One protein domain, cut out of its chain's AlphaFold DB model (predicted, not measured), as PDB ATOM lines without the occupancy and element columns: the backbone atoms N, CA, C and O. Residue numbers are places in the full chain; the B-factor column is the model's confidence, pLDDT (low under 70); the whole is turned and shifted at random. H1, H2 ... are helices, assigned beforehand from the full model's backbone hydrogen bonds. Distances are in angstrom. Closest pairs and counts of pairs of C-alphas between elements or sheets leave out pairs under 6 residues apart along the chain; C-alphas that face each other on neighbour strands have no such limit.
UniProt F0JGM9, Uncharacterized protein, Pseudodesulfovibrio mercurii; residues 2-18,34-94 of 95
ATOM      1  N   LEU A   2     163.521 174.669 131.195       85.75
ATOM      2  CA  LEU A   2     164.806 174.013 131.516       85.75
ATOM      3  C   LEU A   2     164.979 173.645 133.001       85.75
ATOM      4  O   LEU A   2     165.343 172.513 133.300       85.75
ATOM      5  N   LYS A   3     164.624 174.552 133.928       87.25
ATOM      6  CA  LYS A   3     164.660 174.292 135.381       87.25
ATOM      7  C   LYS A   3     163.886 173.030 135.770       87.25
ATOM      8  O   LYS A   3     164.377 172.209 136.528       87.25
ATOM      9  N   THR A   4     162.663 172.893 135.261       91.25
ATOM     10  CA  THR A   4     161.774 171.774 135.587       91.25
ATOM     11  C   THR A   4     162.328 170.461 135.051       91.25
ATOM     12  O   THR A   4     162.361 169.484 135.789       91.25
ATOM     13  N   LEU A   5     162.833 170.451 133.813       90.44
ATOM     14  CA  LEU A   5     163.473 169.269 133.228       90.44
ATOM     15  C   LEU A   5     164.735 168.861 134.004       90.44
ATOM     16  O   LEU A   5     164.918 167.681 134.284       90.44
ATOM     17  N   GLY A   6     165.561 169.830 134.415       90.00
ATOM     18  CA  GLY A   6     166.746 169.572 135.238       90.00
ATOM     19  C   GLY A   6     166.394 168.996 136.613       90.00
ATOM     20  O   GLY A   6     167.016 168.032 137.054       90.00
ATOM     21  N   MET A   7     165.348 169.524 137.261       92.62
ATOM     22  CA  MET A   7     164.843 168.973 138.526       92.62
ATOM     23  C   MET A   7     164.329 167.542 138.356       92.62
ATOM     24  O   MET A   7     164.668 166.687 139.165       92.62
ATOM     25  N   ILE A   8     163.557 167.260 137.301       92.88
ATOM     26  CA  ILE A   8     163.065 165.903 137.016       92.88
ATOM     27  C   ILE A   8     164.239 164.939 136.803       92.88
ATOM     28  O   ILE A   8     164.224 163.843 137.359       92.88
ATOM     29  N   ALA A   9     165.271 165.350 136.059       91.25
ATOM     30  CA  ALA A   9     166.459 164.532 135.830       91.25
ATOM     31  C   ALA A   9     167.178 164.184 137.146       91.25
ATOM     32  O   ALA A   9     167.445 163.013 137.415       91.25
ATOM     33  N   TRP A  10     167.420 165.166 138.018       94.69
ATOM     34  CA  TRP A  10     168.051 164.915 139.319       94.69
ATOM     35  C   TRP A  10     167.180 164.109 140.280       94.69
ATOM     36  O   TRP A  10     167.699 163.218 140.949       94.69
ATOM     37  N   ILE A  11     165.870 164.358 140.327       94.06
ATOM     38  CA  ILE A  11     164.946 163.546 141.130       94.06
ATOM     39  C   ILE A  11     164.983 162.092 140.647       94.06
ATOM     40  O   ILE A  11     165.149 161.186 141.459       94.06
ATOM     41  N   GLY A  12     164.915 161.865 139.333       91.00
ATOM     42  CA  GLY A  12     165.041 160.530 138.751       91.00
ATOM     43  C   GLY A  12     166.380 159.864 139.080       91.00
ATOM     44  O   GLY A  12     166.411 158.674 139.395       91.00
ATOM     45  N   CYS A  13     167.482 160.623 139.058       92.81
ATOM     46  CA  CYS A  13     168.806 160.139 139.455       92.81
ATOM     47  C   CYS A  13     168.806 159.657 140.910       92.81
ATOM     48  O   CYS A  13     169.171 158.513 141.187       92.81
ATOM     49  N   LEU A  14     168.324 160.496 141.831       93.44
ATOM     50  CA  LEU A  14     168.254 160.172 143.255       93.44
ATOM     51  C   LEU A  14     167.346 158.971 143.525       93.44
ATOM     52  O   LEU A  14     167.721 158.098 144.301       93.44
ATOM     53  N   MET A  15     166.192 158.881 142.861       92.56
ATOM     54  CA  MET A  15     165.304 157.721 142.976       92.56
ATOM     55  C   MET A  15     165.977 156.437 142.476       92.56
ATOM     56  O   MET A  15     165.864 155.395 143.119       92.56
ATOM     57  N   THR A  16     166.709 156.515 141.361       91.00
ATOM     58  CA  THR A  16     167.450 155.372 140.805       91.00
ATOM     59  C   THR A  16     168.525 154.895 141.780       91.00
ATOM     60  O   THR A  16     168.616 153.700 142.051       91.00
ATOM     61  N   LEU A  17     169.300 155.818 142.356       91.25
ATOM     62  CA  LEU A  17     170.331 155.494 143.346       91.25
ATOM     63  C   LEU A  17     169.735 154.973 144.657       91.25
ATOM     64  O   LEU A  17     170.256 154.013 145.216       91.25
ATOM     65  N   ALA A  18     168.629 155.553 145.125       92.12
ATOM     66  CA  ALA A  18     167.930 155.083 146.318       92.12
ATOM     67  C   ALA A  18     167.436 153.641 146.140       92.12
ATOM     68  O   ALA A  18     167.605 152.815 147.035       92.12
ATOM     69  N   THR A  34     171.013 149.976 133.287       90.25
ATOM     70  CA  THR A  34     171.448 150.656 132.058       90.25
ATOM     71  C   THR A  34     170.279 151.330 131.348       90.25
ATOM     72  O   THR A  34     169.115 150.965 131.565       90.25
ATOM     73  N   LEU A  35     170.568 152.309 130.486       86.56
ATOM     74  CA  LEU A  35     169.539 153.000 129.699       86.56
ATOM     75  C   LEU A  35     168.702 152.023 128.872       86.56
ATOM     76  O   LEU A  35     167.480 152.140 128.854       86.56
ATOM     77  N   MET A  36     169.338 151.018 128.267       87.62
ATOM     78  CA  MET A  36     168.651 149.965 127.517       87.62
ATOM     79  C   MET A  36     167.587 149.257 128.366       87.62
ATOM     80  O   MET A  36     166.480 149.008 127.900       87.62
ATOM     81  N   THR A  37     167.890 148.989 129.639       85.75
ATOM     82  CA  THR A  37     166.971 148.290 130.549       85.75
ATOM     83  C   THR A  37     165.701 149.103 130.802       85.75
ATOM     84  O   THR A  37     164.600 148.554 130.866       85.75
ATOM     85  N   VAL A  38     165.846 150.420 130.950       85.06
ATOM     86  CA  VAL A  38     164.721 151.332 131.191       85.06
ATOM     87  C   VAL A  38     163.935 151.576 129.909       85.06
ATOM     88  O   VAL A  38     162.709 151.518 129.934       85.06
ATOM     89  N   LEU A  39     164.613 151.794 128.783       83.56
ATOM     90  CA  LEU A  39     163.965 152.037 127.494       83.56
ATOM     91  C   LEU A  39     163.228 150.801 126.967       83.56
ATOM     92  O   LEU A  39     162.113 150.936 126.470       83.56
ATOM     93  N   GLY A  40     163.791 149.605 127.140       83.25
ATOM     94  CA  GLY A  40     163.107 148.356 126.808       83.25
ATOM     95  C   GLY A  40     161.839 148.168 127.644       83.25
ATOM     96  O   GLY A  40     160.766 147.926 127.100       83.25
ATOM     97  N   LYS A  41     161.919 148.379 128.966       83.06
ATOM     98  CA  LYS A  41     160.765 148.203 129.869       83.06
ATOM     99  C   LYS A  41     159.686 149.278 129.732       83.06
ATOM    100  O   LYS A  41     158.513 148.956 129.882       83.06
ATOM    101  N   LEU A  42     160.061 150.539 129.511       82.19
ATOM    102  CA  LEU A  42     159.112 151.660 129.480       82.19
ATOM    103  C   LEU A  42     158.588 151.976 128.079       82.19
ATOM    104  O   LEU A  42     157.452 152.422 127.952       82.19
ATOM    105  N   LEU A  43     159.411 151.794 127.044       78.50
ATOM    106  CA  LEU A  43     159.104 152.226 125.676       78.50
ATOM    107  C   LEU A  43     159.079 151.070 124.668       78.50
ATOM    108  O   LEU A  43     158.847 151.318 123.489       78.50
ATOM    109  N   GLY A  44     159.333 149.826 125.097       80.56
ATOM    110  CA  GLY A  44     159.399 148.671 124.195       80.56
ATOM    111  C   GLY A  44     160.520 148.780 123.156       80.56
ATOM    112  O   GLY A  44     160.441 148.176 122.086       80.56
ATOM    113  N   MET A  45     161.539 149.604 123.424       77.19
ATOM    114  CA  MET A  45     162.683 149.741 122.530       77.19
ATOM    115  C   MET A  45     163.685 148.627 122.800       77.19
ATOM    116  O   MET A  45     164.458 148.698 123.754       77.19
ATOM    117  N   ASP A  46     163.690 147.643 121.910       79.50
ATOM    118  CA  ASP A  46     164.670 146.570 121.866       79.50
ATOM    119  C   ASP A  46     165.732 146.837 120.791       79.50
ATOM    120  O   ASP A  46     165.579 147.683 119.905       79.50
ATOM    121  N   LEU A  47     166.839 146.089 120.854       75.94
ATOM    122  CA  LEU A  47     167.935 146.196 119.882       75.94
ATOM    123  C   LEU A  47     167.451 145.961 118.442       75.94
ATOM    124  O   LEU A  47     167.946 146.603 117.517       75.94
ATOM    125  N   LEU A  48     166.448 145.093 118.258       78.12
ATOM    126  CA  LEU A  48     165.799 144.870 116.963       78.12
ATOM    127  C   LEU A  48     165.069 146.120 116.465       78.12
ATOM    128  O   LEU A  48     165.169 146.463 115.288       78.12
ATOM    129  N   THR A  49     164.364 146.818 117.352       80.06
ATOM    130  CA  THR A  49     163.644 148.050 117.019       80.06
ATOM    131  C   THR A  49     164.622 149.164 116.649       80.06
ATOM    132  O   THR A  49     164.356 149.925 115.721       80.06
ATOM    133  N   LEU A  50     165.785 149.228 117.308       77.81
ATOM    134  CA  LEU A  50     166.872 150.140 116.934       77.81
ATOM    135  C   LEU A  50     167.439 149.816 115.544       77.81
ATOM    136  O   LEU A  50     167.584 150.714 114.717       77.81
ATOM    137  N   ALA A  51     167.736 148.542 115.279       79.06
ATOM    138  CA  ALA A  51     168.319 148.095 114.013       79.06
ATOM    139  C   ALA A  51     167.355 148.230 112.822       79.06
ATOM    140  O   ALA A  51     167.799 148.445 111.699       79.06
ATOM    141  N   GLY A  52     166.045 148.120 113.061       81.88
ATOM    142  CA  GLY A  52     165.019 148.256 112.025       81.88
ATOM    143  C   GLY A  52     164.692 149.699 111.631       81.88
ATOM    144  O   GLY A  52     164.187 149.918 110.533       81.88
ATOM    145  N   ASN A  53     164.971 150.681 112.496       83.56
ATOM    146  CA  ASN A  53     164.577 152.081 112.278       83.56
ATOM    147  C   ASN A  53     165.753 153.034 112.016       83.56
ATOM    148  O   ASN A  53     165.528 154.177 111.619       83.56
ATOM    149  N   LEU A  54     166.996 152.601 112.246       82.69
ATOM    150  CA  LEU A  54     168.185 153.441 112.101       82.69
ATOM    151  C   LEU A  54     169.203 152.816 111.135       82.69
ATOM    152  O   LEU A  54     169.300 151.593 111.048       82.69
ATOM    153  N   PRO A  55     170.021 153.637 110.449       89.56
ATOM    154  CA  PRO A  55     171.180 153.146 109.708       89.56
ATOM    155  C   PRO A  55     172.089 152.309 110.616       89.56
ATOM    156  O   PRO A  55     172.320 152.691 111.764       89.56
ATOM    157  N   LEU A  56     172.648 151.210 110.094       84.50
ATOM    158  CA  LEU A  56     173.382 150.217 110.892       84.50
ATOM    159  C   LEU A  56     174.497 150.818 111.768       84.50
ATOM    160  O   LEU A  56     174.652 150.429 112.922       84.50
ATOM    161  N   ASP A  57     175.244 151.793 111.242       86.94
ATOM    162  CA  ASP A  57     176.315 152.477 111.983       86.94
ATOM    163  C   ASP A  57     175.772 153.281 113.180       86.94
ATOM    164  O   ASP A  57     176.313 153.239 114.286       86.94
ATOM    165  N   VAL A  58     174.643 153.969 112.993       85.75
ATOM    166  CA  VAL A  58     173.979 154.732 114.057       85.75
ATOM    167  C   VAL A  58     173.346 153.787 115.073       85.75
ATOM    168  O   VAL A  58     173.473 154.013 116.275       85.75
ATOM    169  N   ALA A  59     172.717 152.704 114.609       84.38
ATOM    170  CA  ALA A  59     172.116 151.692 115.468       84.38
ATOM    171  C   ALA A  59     173.165 151.022 116.368       84.38
ATOM    172  O   ALA A  59     172.934 150.889 117.567       84.38
ATOM    173  N   ALA A  60     174.337 150.668 115.829       84.50
ATOM    174  CA  ALA A  60     175.424 150.061 116.599       84.50
ATOM    175  C   ALA A  60     175.969 151.010 117.679       84.50
ATOM    176  O   ALA A  60     176.136 150.613 118.833       84.50
ATOM    177  N   LYS A  61     176.193 152.283 117.332       87.50
ATOM    178  CA  LYS A  61     176.654 153.309 118.283       87.50
ATOM    179  C   LYS A  61     175.610 153.595 119.361       87.50
ATOM    180  O   LYS A  61     175.953 153.668 120.539       87.50
ATOM    181  N   ALA A  62     174.342 153.722 118.974       84.56
ATOM    182  CA  ALA A  62     173.247 153.932 119.910       84.56
ATOM    183  C   ALA A  62     173.095 152.730 120.851       84.56
ATOM    184  O   ALA A  62     173.055 152.918 122.062       84.56
ATOM    185  N   ALA A  63     173.105 151.505 120.322       85.69
ATOM    186  CA  ALA A  63     173.062 150.284 121.119       85.69
ATOM    187  C   ALA A  63     174.214 150.221 122.126       85.69
ATOM    188  O   ALA A  63     173.976 149.957 123.303       85.69
ATOM    189  N   TYR A  64     175.441 150.529 121.693       86.19
ATOM    190  CA  TYR A  64     176.597 150.589 122.581       86.19
ATOM    191  C   TYR A  64     176.357 151.564 123.737       86.19
ATOM    192  O   TYR A  64     176.388 151.156 124.894       86.19
ATOM    193  N   VAL A  65     176.008 152.820 123.436       87.00
ATOM    194  CA  VAL A  65     175.744 153.841 124.461       87.00
ATOM    195  C   VAL A  65     174.610 153.419 125.398       87.00
ATOM    196  O   VAL A  65     174.728 153.581 126.612       87.00
ATOM    197  N   LEU A  66     173.521 152.855 124.871       85.56
ATOM    198  CA  LEU A  66     172.373 152.427 125.672       85.56
ATOM    199  C   LEU A  66     172.707 151.264 126.612       85.56
ATOM    200  O   LEU A  66     172.179 151.206 127.726       85.56
ATOM    201  N   VAL A  67     173.567 150.345 126.177       85.56
ATOM    202  CA  VAL A  67     173.979 149.178 126.964       85.56
ATOM    203  C   VAL A  67     175.035 149.549 128.000       85.56
ATOM    204  O   VAL A  67     174.982 149.033 129.112       85.56
ATOM    205  N   THR A  68     175.972 150.444 127.686       86.81
ATOM    206  CA  THR A  68     177.086 150.764 128.593       86.81
ATOM    207  C   THR A  68     176.791 151.902 129.561       86.81
ATOM    208  O   THR A  68     177.498 152.051 130.554       86.81
ATOM    209  N   THR A  69     175.786 152.735 129.286       88.06
ATOM    210  CA  THR A  69     175.507 153.910 130.118       88.06
ATOM    211  C   THR A  69     174.519 153.570 131.221       88.06
ATOM    212  O   THR A  69     173.372 153.190 130.968       88.06
ATOM    213  N   GLU A  70     174.952 153.768 132.463       91.56
ATOM    214  CA  GLU A  70     174.083 153.677 133.627       91.56
ATOM    215  C   GLU A  70     173.075 154.827 133.669       91.56
ATOM    216  O   GLU A  70     173.397 155.995 133.423       91.56
ATOM    217  N   VAL A  71     171.841 154.501 134.050       89.12
ATOM    218  CA  VAL A  71     170.727 155.457 134.112       89.12
ATOM    219  C   VAL A  71     171.022 156.595 135.086       89.12
ATOM    220  O   VAL A  71     170.754 157.751 134.773       89.12
ATOM    221  N   ALA A  72     171.616 156.286 136.244       89.31
ATOM    222  CA  ALA A  72     171.970 157.291 137.244       89.31
ATOM    223  C   ALA A  72     172.986 158.305 136.691       89.31
ATOM    224  O   ALA A  72     172.798 159.514 136.832       89.31
ATOM    225  N   VAL A  73     174.014 157.827 135.983       90.62
ATOM    226  CA  VAL A  73     175.038 158.677 135.359       90.62
ATOM    227  C   VAL A  73     174.421 159.566 134.278       90.62
ATOM    228  O   VAL A  73     174.667 160.774 134.253       90.62
ATOM    229  N   PHE A  74     173.564 159.005 133.425       92.44
ATOM    230  CA  PHE A  74     172.855 159.773 132.400       92.44
ATOM    231  C   PHE A  74     171.946 160.859 133.003       92.44
ATOM    232  O   PHE A  74     171.959 162.014 132.564       92.44
ATOM    233  N   LEU A  75     171.168 160.516 134.032       91.88
ATOM    234  CA  LEU A  75     170.255 161.445 134.703       91.88
ATOM    235  C   LEU A  75     170.999 162.553 135.462       91.88
ATOM    236  O   LEU A  75     170.571 163.708 135.458       91.88
ATOM    237  N   TRP A  76     172.150 162.239 136.058       94.25
ATOM    238  CA  TRP A  76     173.015 163.241 136.673       94.25
ATOM    239  C   TRP A  76     173.512 164.270 135.652       94.25
ATOM    240  O   TRP A  76     173.290 165.474 135.820       94.25
ATOM    241  N   TRP A  77     174.138 163.802 134.567       94.12
ATOM    242  CA  TRP A  77     174.744 164.678 133.562       94.12
ATOM    243  C   TRP A  77     173.718 165.444 132.729       94.12
ATOM    244  O   TRP A  77     173.959 166.604 132.395       94.12
ATOM    245  N   SER A  78     172.554 164.858 132.446       91.19
ATOM    246  CA  SER A  78     171.452 165.591 131.811       91.19
ATOM    247  C   SER A  78     170.954 166.738 132.696       91.19
ATOM    248  O   SER A  78     170.768 167.848 132.200       91.19
ATOM    249  N   GLY A  79     170.833 166.525 134.011       91.00
ATOM    250  CA  GLY A  79     170.536 167.597 134.964       91.00
ATOM    251  C   GLY A  79     171.599 168.700 134.955       91.00
ATOM    252  O   GLY A  79     171.258 169.875 134.804       91.00
ATOM    253  N   VAL A  80     172.887 168.332 135.026       92.94
ATOM    254  CA  VAL A  80     174.014 169.285 134.952       92.94
ATOM    255  C   VAL A  80     173.962 170.108 133.661       92.94
ATOM    256  O   VAL A  80     174.061 171.334 133.715       92.94
ATOM    257  N   ALA A  81     173.749 169.467 132.511       92.88
ATOM    258  CA  ALA A  81     173.667 170.144 131.221       92.88
ATOM    259  C   ALA A  81     172.479 171.118 131.148       92.88
ATOM    260  O   ALA A  81     172.634 172.248 130.685       92.88
ATOM    261  N   LEU A  82     171.303 170.720 131.644       92.56
ATOM    262  CA  LEU A  82     170.097 171.556 131.624       92.56
ATOM    263  C   LEU A  82     170.221 172.785 132.532       92.56
ATOM    264  O   LEU A  82     169.828 173.887 132.131       92.56
ATOM    265  N   PHE A  83     170.789 172.628 133.730       91.62
ATOM    266  CA  PHE A  83     171.056 173.758 134.622       91.62
ATOM    267  C   PHE A  83     172.196 174.644 134.111       91.62
ATOM    268  O   PHE A  83     172.080 175.867 134.177       91.62
ATOM    269  N   GLY A  84     173.250 174.057 133.537       92.38
ATOM    270  CA  GLY A  84     174.331 174.800 132.889       92.38
ATOM    271  C   GLY A  84     173.833 175.643 131.713       92.38
ATOM    272  O   GLY A  84     174.155 176.827 131.621       92.38
ATOM    273  N   LEU A  85     172.967 175.079 130.864       92.56
ATOM    274  CA  LEU A  85     172.335 175.803 129.761       92.56
ATOM    275  C   LEU A  85     171.434 176.933 130.272       92.56
ATOM    276  O   LEU A  85     171.486 178.045 129.755       92.56
ATOM    277  N   MET A  86     170.636 176.677 131.312       91.50
ATOM    278  CA  MET A  86     169.818 177.713 131.945       91.50
ATOM    279  C   MET A  86     170.681 178.865 132.479       91.50
ATOM    280  O   MET A  86     170.327 180.029 132.287       91.50
ATOM    281  N   PHE A  87     171.807 178.551 133.121       91.00
ATOM    282  CA  PHE A  87     172.748 179.547 133.620       91.00
ATOM    283  C   PHE A  87     173.368 180.364 132.479       91.00
ATOM    284  O   PHE A  87     173.344 181.593 132.526       91.00
ATOM    285  N   ALA A  88     173.837 179.705 131.416       91.88
ATOM    286  CA  ALA A  88     174.403 180.368 130.242       91.88
ATOM    287  C   ALA A  88     173.390 181.300 129.554       91.88
ATOM    288  O   ALA A  88     173.716 182.445 129.244       91.88
ATOM    289  N   LEU A  89     172.142 180.855 129.379       90.25
ATOM    290  CA  LEU A  89     171.068 181.685 128.824       90.25
ATOM    291  C   LEU A  89     170.733 182.875 129.732       90.25
ATOM    292  O   LEU A  89     170.491 183.972 129.237       90.25
ATOM    293  N   GLY A  90     170.768 182.685 131.054       88.94
ATOM    294  CA  GLY A  90     170.580 183.767 132.023       88.94
ATOM    295  C   GLY A  90     171.696 184.817 131.988       88.94
ATOM    296  O   GLY A  90     171.428 185.996 132.212       88.94
ATOM    297  N   LEU A  91     172.932 184.415 131.679       89.56
ATOM    298  CA  LEU A  91     174.048 185.341 131.464       89.56
ATOM    299  C   LEU A  91     173.937 186.082 130.125       89.56
ATOM    300  O   LEU A  91     174.225 187.275 130.067       89.56
ATOM    301  N   LEU A  92     173.516 185.394 129.063       87.94
ATOM    302  CA  LEU A  92     173.377 185.979 127.726       87.94
ATOM    303  C   LEU A  92     172.192 186.944 127.624       87.94
ATOM    304  O   LEU A  92     172.328 187.983 126.991       87.94
ATOM    305  N   GLY A  93     171.068 186.649 128.280       73.50
ATOM    306  CA  GLY A  93     169.887 187.524 128.311       73.50
ATOM    307  C   GLY A  93     170.005 188.736 129.243       73.50
ATOM    308  O   GLY A  93     169.045 189.487 129.382       73.50
ATOM    309  N   ARG A  94     171.146 188.904 129.925       59.31
ATOM    310  CA  ARG A  94     171.472 190.080 130.750       59.31
ATOM    311  C   ARG A  94     172.296 191.140 130.006       59.31
ATOM    312  O   ARG A  94     172.626 192.157 130.616       59.31
TER     313      ARG A  94
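Overview. This is residues 2 to 18 and 34 to 94 of the 95 residues of an uncharacterized protein of Pseudodesulfovibrio mercurii (UniProt F0JGM9). Two long helices, H1 and H5, lie side by side as one lobe; H2 and H3 pack on H4 as a smaller second lobe, and residues 88 to 94 stick out. The 78 printed residues include five named helices, H1 to H5 in chain order, and no named strand: all helix. The whole is loose, with a radius of gyration of the C-alphas of 15.3 A, spanning 47 by 32 by 18 A.

Arrangement. H1, residues 2 to 18, touches H5, residues 71 to 92, at a shallow tilt of 23 degrees, opposite ways; closest are C-alphas 6 and 79, 4.3 A. H2, residues 35 to 43, touches residues 63 to 68 alone of H4, residues 56 to 68, about perpendicular at 77 degrees; closest are C-alphas 36 and 66, 4.8 A. H3, residues 47 to 53, forms a hairpin with H4, touching residues 59 to 63 alone; closest are C-alphas 51 and 59, 5.4 A. In these five helices every O i to N i+4 pair is within hydrogen-bond range.

Along the chain. H1, 24.2 A long, begins at C-alpha 2 (164.806, 174.013, 131.516). H5, 31.3 A, ends at C-alpha 92 (173.377, 185.979, 127.726).

Size, cuts and confidence. Residues 19 to 33 are cut out, a 15.3 A gap between C-alphas 18 and 34. Residue 94 is under pLDDT 70.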